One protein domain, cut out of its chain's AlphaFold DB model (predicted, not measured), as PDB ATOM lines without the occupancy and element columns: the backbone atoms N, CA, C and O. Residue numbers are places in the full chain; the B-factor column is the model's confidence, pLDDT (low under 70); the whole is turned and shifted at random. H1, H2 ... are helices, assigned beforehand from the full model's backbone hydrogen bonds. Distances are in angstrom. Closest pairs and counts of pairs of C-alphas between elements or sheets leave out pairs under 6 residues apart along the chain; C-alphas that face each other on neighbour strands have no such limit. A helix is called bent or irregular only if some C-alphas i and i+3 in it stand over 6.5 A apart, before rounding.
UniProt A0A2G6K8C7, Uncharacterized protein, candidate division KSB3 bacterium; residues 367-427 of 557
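What this domain is: This is residues 367 to 427 of the 557 residues of an uncharacterized protein of candidate division KSB3 bacterium (UniProt A0A2G6K8C7). This is a compact, rounded body of four crossed helices: H1 makes one side, H2 crosses its middle, H3 packs on residues 368 to 372, and H4 packs on H2 with residues 421 to 425. The printed part has 61 residues, class all helix, in the order H1, H2, H3, H4, with no named strand. The radius of gyration of the C-alphas is 10.7 A; the spans are 25 by 21 by 20 A.

Where its parts are: Find C-alpha 368 at (8.002, 2.315, -45.431); H1 runs 21.5 A from there to residue 383, only just irregular, with C-alphas 369 and 372 6.8 A apart. H2 is residues 390 to 398, 12.2 A, and H3 residues 401 to 409, 12.0 A. H4, residues 415 to 426, runs 17.3 A to C-alpha 426 at (23.681, -2.299, -23.436).

How they stand to each other: H1 and H2 touch, closest at C-alphas Ala 376 and Leu 393, 4.9 A, at a steep tilt of 47 degrees, opposite ways. H1 touches H3, about perpendicular at 79 degrees, closest at C-alphas Arg 371 and Thr 408, 5.9 A. H2 touches H4, closest at C-alphas Cys 392 and Leu 425, 7.1 A. H3 and H4 are apart. Each O i to N i+4 pair is within hydrogen-bond range in H2 and H3, 10 of 12 in H1 and 7 of 8 in H4.

The domain as a whole: The printed part has no cut and no long link, and no printed residue is under 70 in pLDDT.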
ATOM      1  N   GLN A 367       8.019   7.142 -45.779       95.50
ATOM      2  CA  GLN A 367       7.875   5.965 -46.640       95.50
ATOM      3  C   GLN A 367       8.365   4.708 -45.914       95.50
ATOM      4  O   GLN A 367       9.333   4.763 -45.157       95.50
ATOM      5  N   GLN A 368       7.725   3.561 -46.161       91.81
ATOM      6  CA  GLN A 368       8.002   2.315 -45.431       91.81
ATOM      7  C   GLN A 368       9.501   1.937 -45.355       91.81
ATOM      8  O   GLN A 368       9.944   1.590 -44.258       91.81
ATOM      9  N   PRO A 369      10.319   2.077 -46.424       91.62
ATOM     10  CA  PRO A 369      11.755   1.777 -46.359       91.62
ATOM     11  C   PRO A 369      12.554   2.682 -45.407       91.62
ATOM     12  O   PRO A 369      13.585   2.264 -44.886       91.62
ATOM     13  N   GLU A 370      12.091   3.910 -45.160       97.06
ATOM     14  CA  GLU A 370      12.765   4.902 -44.309       97.06
ATOM     15  C   GLU A 370      12.382   4.765 -42.827       97.06
ATOM     16  O   GLU A 370      13.126   5.196 -41.941       97.06
ATOM     17  N   ARG A 371      11.223   4.154 -42.537       97.50
ATOM     18  CA  ARG A 371      10.665   4.075 -41.176       97.50
ATOM     19  C   ARG A 371      11.596   3.366 -40.202       97.50
ATOM     20  O   ARG A 371      11.721   3.812 -39.069       97.50
ATOM     21  N   LEU A 372      12.275   2.299 -40.628       97.44
ATOM     22  CA  LEU A 372      13.181   1.547 -39.752       97.44
ATOM     23  C   LEU A 372      14.352   2.415 -39.259       97.44
ATOM     24  O   LEU A 372      14.703   2.381 -38.082       97.44
ATOM     25  N   GLU A 373      14.929   3.228 -40.148       98.12
ATOM     26  CA  GLU A 373      16.005   4.158 -39.797       98.12
ATOM     27  C   GLU A 373      15.502   5.290 -38.898       98.12
ATOM     28  O   GLU A 373      16.153   5.637 -37.910       98.12
ATOM     29  N   ALA A 374      14.331   5.848 -39.204       98.00
ATOM     30  CA  ALA A 374      13.709   6.880 -38.382       98.00
ATOM     31  C   ALA A 374      13.366   6.370 -36.967       98.00
ATOM     32  O   ALA A 374      13.626   7.068 -35.987       98.00
ATOM     33  N   LEU A 375      12.877   5.131 -36.845       97.62
ATOM     34  CA  LEU A 375      12.658   4.460 -35.561       97.62
ATOM     35  C   LEU A 375      13.965   4.274 -34.792       97.62
ATOM     36  O   LEU A 375      14.017   4.606 -33.611       97.62
ATOM     37  N   ALA A 376      15.032   3.813 -35.447       97.94
ATOM     38  CA  ALA A 376      16.339   3.674 -34.808       97.94
ATOM     39  C   ALA A 376      16.875   5.016 -34.276       97.94
ATOM     40  O   ALA A 376      17.376   5.081 -33.148       97.94
ATOM     41  N   LYS A 377      16.736   6.098 -35.059       97.69
ATOM     42  CA  LYS A 377      17.085   7.469 -34.639       97.69
ATOM     43  C   LYS A 377      16.281   7.895 -33.422       97.69
ATOM     44  O   LYS A 377      16.871   8.332 -32.441       97.69
ATOM     45  N   PHE A 378      14.964   7.720 -33.463       96.38
ATOM     46  CA  PHE A 378      14.084   8.055 -32.351       96.38
ATOM     47  C   PHE A 378      14.441   7.275 -31.078       96.38
ATOM     48  O   PHE A 378      14.689   7.881 -30.038       96.38
ATOM     49  N   LEU A 379      14.547   5.947 -31.166       94.56
ATOM     50  CA  LEU A 379      14.910   5.086 -30.038       94.56
ATOM     51  C   LEU A 379      16.260   5.491 -29.442       94.56
ATOM     52  O   LEU A 379      16.390   5.631 -28.233       94.56
ATOM     53  N   SER A 380      17.258   5.750 -30.282       94.31
ATOM     54  CA  SER A 380      18.594   6.110 -29.800       94.31
ATOM     55  C   SER A 380      18.628   7.509 -29.193       94.31
ATOM     56  O   SER A 380      19.091   7.683 -28.074       94.31
ATOM     57  N   GLN A 381      18.119   8.515 -29.901       94.44
ATOM     58  CA  GLN A 381      18.324   9.925 -29.555       94.44
ATOM     59  C   GLN A 381      17.291  10.441 -28.549       94.44
ATOM     60  O   GLN A 381      17.612  11.271 -27.692       94.44
ATOM     61  N   GLU A 382      16.050   9.954 -28.628       90.50
ATOM     62  CA  GLU A 382      14.948  10.427 -27.787       90.50
ATOM     63  C   GLU A 382      14.682   9.526 -26.584       90.50
ATOM     64  O   GLU A 382      14.415  10.055 -25.503       90.50
ATOM     65  N   TYR A 383      14.796   8.203 -26.741       86.88
ATOM     66  CA  TYR A 383      14.616   7.260 -25.633       86.88
ATOM     67  C   TYR A 383      15.936   6.983 -24.892       86.88
ATOM     68  O   TYR A 383      16.063   7.342 -23.724       86.88
ATOM     69  N   LEU A 384      16.952   6.449 -25.578       87.75
ATOM     70  CA  LEU A 384      18.230   6.038 -24.971       87.75
ATOM     71  C   LEU A 384      19.225   7.184 -24.736       87.75
ATOM     72  O   LEU A 384      20.229   6.994 -24.057       87.75
ATOM     73  N   ARG A 385      18.971   8.369 -25.308       88.25
ATOM     74  CA  ARG A 385      19.847   9.554 -25.234       88.25
ATOM     75  C   ARG A 385      21.280   9.312 -25.730       88.25
ATOM     76  O   ARG A 385      22.231   9.894 -25.215       88.25
ATOM     77  N   VAL A 386      21.424   8.510 -26.780       89.19
ATOM     78  CA  VAL A 386      22.685   8.267 -27.487       89.19
ATOM     79  C   VAL A 386      22.653   8.915 -28.868       89.19
ATOM     80  O   VAL A 386      21.742   8.685 -29.661       89.19
ATOM     81  N   GLU A 387      23.669   9.734 -29.164       93.56
ATOM     82  CA  GLU A 387      23.774  10.462 -30.439       93.56
ATOM     83  C   GLU A 387      23.911   9.513 -31.639       93.56
ATOM     84  O   GLU A 387      23.272   9.707 -32.679       93.56
ATOM     85  N   ASN A 388      24.736   8.472 -31.488       95.88
ATOM     86  CA  ASN A 388      24.980   7.478 -32.524       95.88
ATOM     87  C   ASN A 388      23.875   6.413 -32.546       95.88
ATOM     88  O   ASN A 388      23.883   5.486 -31.740       95.88
ATOM     89  N   TYR A 389      22.971   6.511 -33.521       97.81
ATOM     90  CA  TYR A 389      21.858   5.573 -33.681       97.81
ATOM     91  C   TYR A 389      22.197   4.295 -34.467       97.81
ATOM     92  O   TYR A 389      21.358   3.397 -34.561       97.81
ATOM     93  N   GLN A 390      23.402   4.188 -35.041       98.12
ATOM     94  CA  GLN A 390      23.782   3.047 -35.886       98.12
ATOM     95  C   GLN A 390      23.691   1.691 -35.164       98.12
ATOM     96  O   GLN A 390      23.151   0.765 -35.761       98.12
ATOM     97  N   PRO A 391      24.110   1.540 -33.888       97.19
ATOM     98  CA  PRO A 391      23.943   0.272 -33.176       97.19
ATOM     99  C   PRO A 391      22.478  -0.164 -33.063       97.19
ATOM    100  O   PRO A 391      22.169  -1.333 -33.276       97.19
ATOM    101  N   CYS A 392      21.566   0.777 -32.794       97.25
ATOM    102  CA  CYS A 392      20.132   0.497 -32.753       97.25
ATOM    103  C   CYS A 392      19.604   0.097 -34.136       97.25
ATOM    104  O   CYS A 392      18.863  -0.874 -34.254       97.25
ATOM    105  N   LEU A 393      20.024   0.790 -35.199       98.06
ATOM    106  CA  LEU A 393      19.625   0.442 -36.563       98.06
ATOM    107  C   LEU A 393      20.088  -0.966 -36.953       98.06
ATOM    108  O   LEU A 393      19.298  -1.735 -37.497       98.06
ATOM    109  N   GLU A 394      21.342  -1.312 -36.675       98.00
ATOM    110  CA  GLU A 394      21.875  -2.639 -36.985       98.00
ATOM    111  C   GLU A 394      21.181  -3.735 -36.168       98.00
ATOM    112  O   GLU A 394      20.823  -4.769 -36.730       98.00
ATOM    113  N   LEU A 395      20.875  -3.482 -34.892       97.38
ATOM    114  CA  LEU A 395      20.058  -4.380 -34.073       97.38
ATOM    115  C   LEU A 395      18.675  -4.626 -34.692       97.38
ATOM    116  O   LEU A 395      18.255  -5.777 -34.815       97.38
ATOM    117  N   LEU A 396      17.977  -3.566 -35.112       97.56
ATOM    118  CA  LEU A 396      16.657  -3.680 -35.740       97.56
ATOM    119  C   LEU A 396      16.724  -4.376 -37.110       97.56
ATOM    120  O   LEU A 396      15.825  -5.140 -37.461       97.56
ATOM    121  N   LYS A 397      17.791  -4.156 -37.889       97.38
ATOM    122  CA  LYS A 397      18.020  -4.854 -39.164       97.38
ATOM    123  C   LYS A 397      18.273  -6.347 -38.977       97.38
ATOM    124  O   LYS A 397      17.843  -7.116 -39.830       97.38
ATOM    125  N   GLN A 398      18.931  -6.753 -37.894       97.56
ATOM    126  CA  GLN A 398      19.224  -8.159 -37.594       97.56
ATOM    127  C   GLN A 398      17.990  -8.975 -37.182       97.56
ATOM    128  O   GLN A 398      18.057 -10.202 -37.196       97.56
ATOM    129  N   GLN A 399      16.869  -8.323 -36.850       97.62
ATOM    130  CA  GLN A 399      15.627  -9.017 -36.497       97.62
ATOM    131  C   GLN A 399      15.012  -9.762 -37.690       97.62
ATOM    132  O   GLN A 399      15.440  -9.606 -38.836       97.62
ATOM    133  N   SER A 400      13.996 -10.588 -37.445       97.19
ATOM    134  CA  SER A 400      13.290 -11.290 -38.521       97.19
ATOM    135  C   SER A 400      12.591 -10.312 -39.480       97.19
ATOM    136  O   SER A 400      12.313  -9.155 -39.149       97.19
ATOM    137  N   GLU A 401      12.303 -10.766 -40.702       97.06
ATOM    138  CA  GLU A 401      11.519  -9.971 -41.657       97.06
ATOM    139  C   GLU A 401      10.126  -9.648 -41.117       97.06
ATOM    140  O   GLU A 401       9.691  -8.502 -41.209       97.06
ATOM    141  N   GLU A 402       9.489 -10.625 -40.471       95.75
ATOM    142  CA  GLU A 402       8.208 -10.462 -39.787       95.75
ATOM    143  C   GLU A 402       8.263  -9.357 -38.723       95.75
ATOM    144  O   GLU A 402       7.418  -8.464 -38.725       95.75
ATOM    145  N   PHE A 403       9.293  -9.354 -37.866       96.81
ATOM    146  CA  PHE A 403       9.475  -8.322 -36.845       96.81
ATOM    147  C   PHE A 403       9.558  -6.928 -37.470       96.81
ATOM    148  O   PHE A 403       8.841  -6.010 -37.067       96.81
ATOM    149  N   ARG A 404      10.408  -6.759 -38.493       96.62
ATOM    150  CA  ARG A 404      10.581  -5.464 -39.170       96.62
ATOM    151  C   ARG A 404       9.305  -5.019 -39.881       96.62
ATOM    152  O   ARG A 404       8.977  -3.831 -39.842       96.62
ATOM    153  N   ALA A 405       8.584  -5.945 -40.512       95.06
ATOM    154  CA  ALA A 405       7.308  -5.659 -41.154       95.06
ATOM    155  C   ALA A 405       6.280  -5.171 -40.124       95.06
ATOM    156  O   ALA A 405       5.679  -4.114 -40.311       95.06
ATOM    157  N   TYR A 406       6.149  -5.873 -38.996       93.88
ATOM    158  CA  TYR A 406       5.209  -5.521 -37.932       93.88
ATOM    159  C   TYR A 406       5.556  -4.185 -37.260       93.88
ATOM    160  O   TYR A 406       4.657  -3.402 -36.953       93.88
ATOM    161  N   LEU A 407       6.849  -3.907 -37.059       95.56
ATOM    162  CA  LEU A 407       7.349  -2.669 -36.453       95.56
ATOM    163  C   LEU A 407       7.129  -1.441 -37.350       95.56
ATOM    164  O   LEU A 407       6.849  -0.347 -36.868       95.56
ATOM    165  N   THR A 408       7.278  -1.603 -38.664       96.12
ATOM    166  CA  THR A 408       7.209  -0.482 -39.616       96.12
ATOM    167  C   THR A 408       5.825  -0.273 -40.224       96.12
ATOM    168  O   THR A 408       5.618   0.742 -40.896       96.12
ATOM    169  N   ALA A 409       4.873  -1.184 -39.999       93.25
ATOM    170  CA  ALA A 409       3.529  -1.111 -40.569       93.25
ATOM    171  C   ALA A 409       2.764   0.140 -40.105       93.25
ATOM    172  O   ALA A 409       2.264   0.902 -40.935       93.25
ATOM    173  N   GLN A 410       2.721   0.380 -38.794       91.69
ATOM    174  CA  GLN A 410       1.969   1.473 -38.177       91.69
ATOM    175  C   GLN A 410       2.437   1.745 -36.743       91.69
ATOM    176  O   GLN A 410       3.118   0.910 -36.147       91.69
ATOM    177  N   SER A 411       2.052   2.898 -36.191       90.44
ATOM    178  CA  SER A 411       2.339   3.236 -34.799       90.44
ATOM    179  C   SER A 411       1.620   2.298 -33.837       90.44
ATOM    180  O   SER A 411       0.449   1.975 -34.041       90.44
ATOM    181  N   ASP A 412       2.319   1.916 -32.776       88.44
ATOM    182  CA  ASP A 412       1.836   1.054 -31.700       88.44
ATOM    183  C   ASP A 412       2.296   1.598 -30.334       88.44
ATOM    184  O   ASP A 412       3.056   2.572 -30.267       88.44
ATOM    185  N   MET A 413       1.855   0.997 -29.231       84.44
ATOM    186  CA  MET A 413       2.518   1.212 -27.948       84.44
ATOM    187  C   MET A 413       3.929   0.621 -28.005       84.44
ATOM    188  O   MET A 413       4.190  -0.370 -28.676       84.44
ATOM    189  N   MET A 414       4.878   1.290 -27.352       84.81
ATOM    190  CA  MET A 414       6.310   0.987 -27.477       84.81
ATOM    191  C   MET A 414       6.900   0.378 -26.203       84.81
ATOM    192  O   MET A 414       8.121   0.288 -26.078       84.81
ATOM    193  N   PHE A 415       6.051  -0.023 -25.252       84.56
ATOM    194  CA  PHE A 415       6.476  -0.460 -23.924       84.56
ATOM    195  C   PHE A 415       7.450  -1.638 -23.988       84.56
ATOM    196  O   PHE A 415       8.526  -1.564 -23.395       84.56
ATOM    197  N   TYR A 416       7.137  -2.660 -24.790       92.50
ATOM    198  CA  TYR A 416       8.003  -3.827 -24.953       92.50
ATOM    199  C   TYR A 416       9.246  -3.510 -25.790       92.50
ATOM    200  O   TYR A 416      10.351  -3.928 -25.444       92.50
ATOM    201  N   LEU A 417       9.102  -2.712 -26.856       94.44
ATOM    202  CA  LEU A 417      10.232  -2.387 -27.731       94.44
ATOM    203  C   LEU A 417      11.314  -1.577 -27.022       94.44
ATOM    204  O   LEU A 417      12.500  -1.822 -27.228       94.44
ATOM    205  N   PHE A 418      10.911  -0.617 -26.194       91.19
ATOM    206  CA  PHE A 418      11.835   0.207 -25.423       91.19
ATOM    207  C   PHE A 418      12.723  -0.648 -24.514       91.19
ATOM    208  O   PHE A 418      13.948  -0.542 -24.600       91.19
ATOM    209  N   GLN A 419      12.122  -1.553 -23.738       90.69
ATOM    210  CA  GLN A 419      12.859  -2.465 -22.858       90.69
ATOM    211  C   GLN A 419      13.736  -3.442 -23.653       90.69
ATOM    212  O   GLN A 419      14.909  -3.628 -23.333       90.69
ATOM    213  N   ALA A 420      13.207  -4.012 -24.739       94.25
ATOM    214  CA  ALA A 420      13.931  -4.972 -25.567       94.25
ATOM    215  C   ALA A 420      15.181  -4.363 -26.228       94.25
ATOM    216  O   ALA A 420      16.247  -4.978 -26.239       94.25
ATOM    217  N   VAL A 421      15.073  -3.147 -26.779       94.44
ATOM    218  CA  VAL A 421      16.202  -2.455 -27.428       94.44
ATOM    219  C   VAL A 421      17.263  -2.072 -26.404       94.44
ATOM    220  O   VAL A 421      18.452  -2.263 -26.657       94.44
ATOM    221  N   GLU A 422      16.847  -1.533 -25.257       91.31
ATOM    222  CA  GLU A 422      17.754  -1.170 -24.169       91.31
ATOM    223  C   GLU A 422      18.552  -2.389 -23.692       91.31
ATOM    224  O   GLU A 422      19.787  -2.350 -23.667       91.31
ATOM    225  N   GLN A 423      17.853  -3.496 -23.425       90.19
ATOM    226  CA  GLN A 423      18.458  -4.746 -22.979       90.19
ATOM    227  C   GLN A 423      19.452  -5.308 -23.993       90.19
ATOM    228  O   GLN A 423      20.577  -5.664 -23.634       90.19
ATOM    229  N   ALA A 424      19.062  -5.373 -25.263       93.31
ATOM    230  CA  ALA A 424      19.897  -5.969 -26.294       93.31
ATOM    231  C   ALA A 424      21.158  -5.136 -26.591       93.31
ATOM    232  O   ALA A 424      22.226  -5.705 -26.825       93.31
ATOM    233  N   LEU A 425      21.064  -3.797 -26.565       92.25
ATOM    234  CA  LEU A 425      22.195  -2.917 -26.883       92.25
ATOM    235  C   LEU A 425      23.214  -2.818 -25.756       92.25
ATOM    236  O   LEU A 425      24.417  -2.916 -26.005       92.25
ATOM    237  N   TYR A 426      22.758  -2.590 -24.529       88.12
ATOM    238  CA  TYR A 426      23.681  -2.299 -23.436       88.12
ATOM    239  C   TYR A 426      23.987  -3.511 -22.581       88.12
ATOM    240  O   TYR A 426      24.896  -3.444 -21.751       88.12
ATOM    241  N   ARG A 427      23.210  -4.597 -22.728       78.69
ATOM    242  CA  ARG A 427      23.111  -5.627 -21.689       78.69
ATOM    243  C   ARG A 427      22.931  -4.960 -20.323       78.69
ATOM    244  O   ARG A 427      23.510  -5.413 -19.332       78.69
TER     245      ARG A 427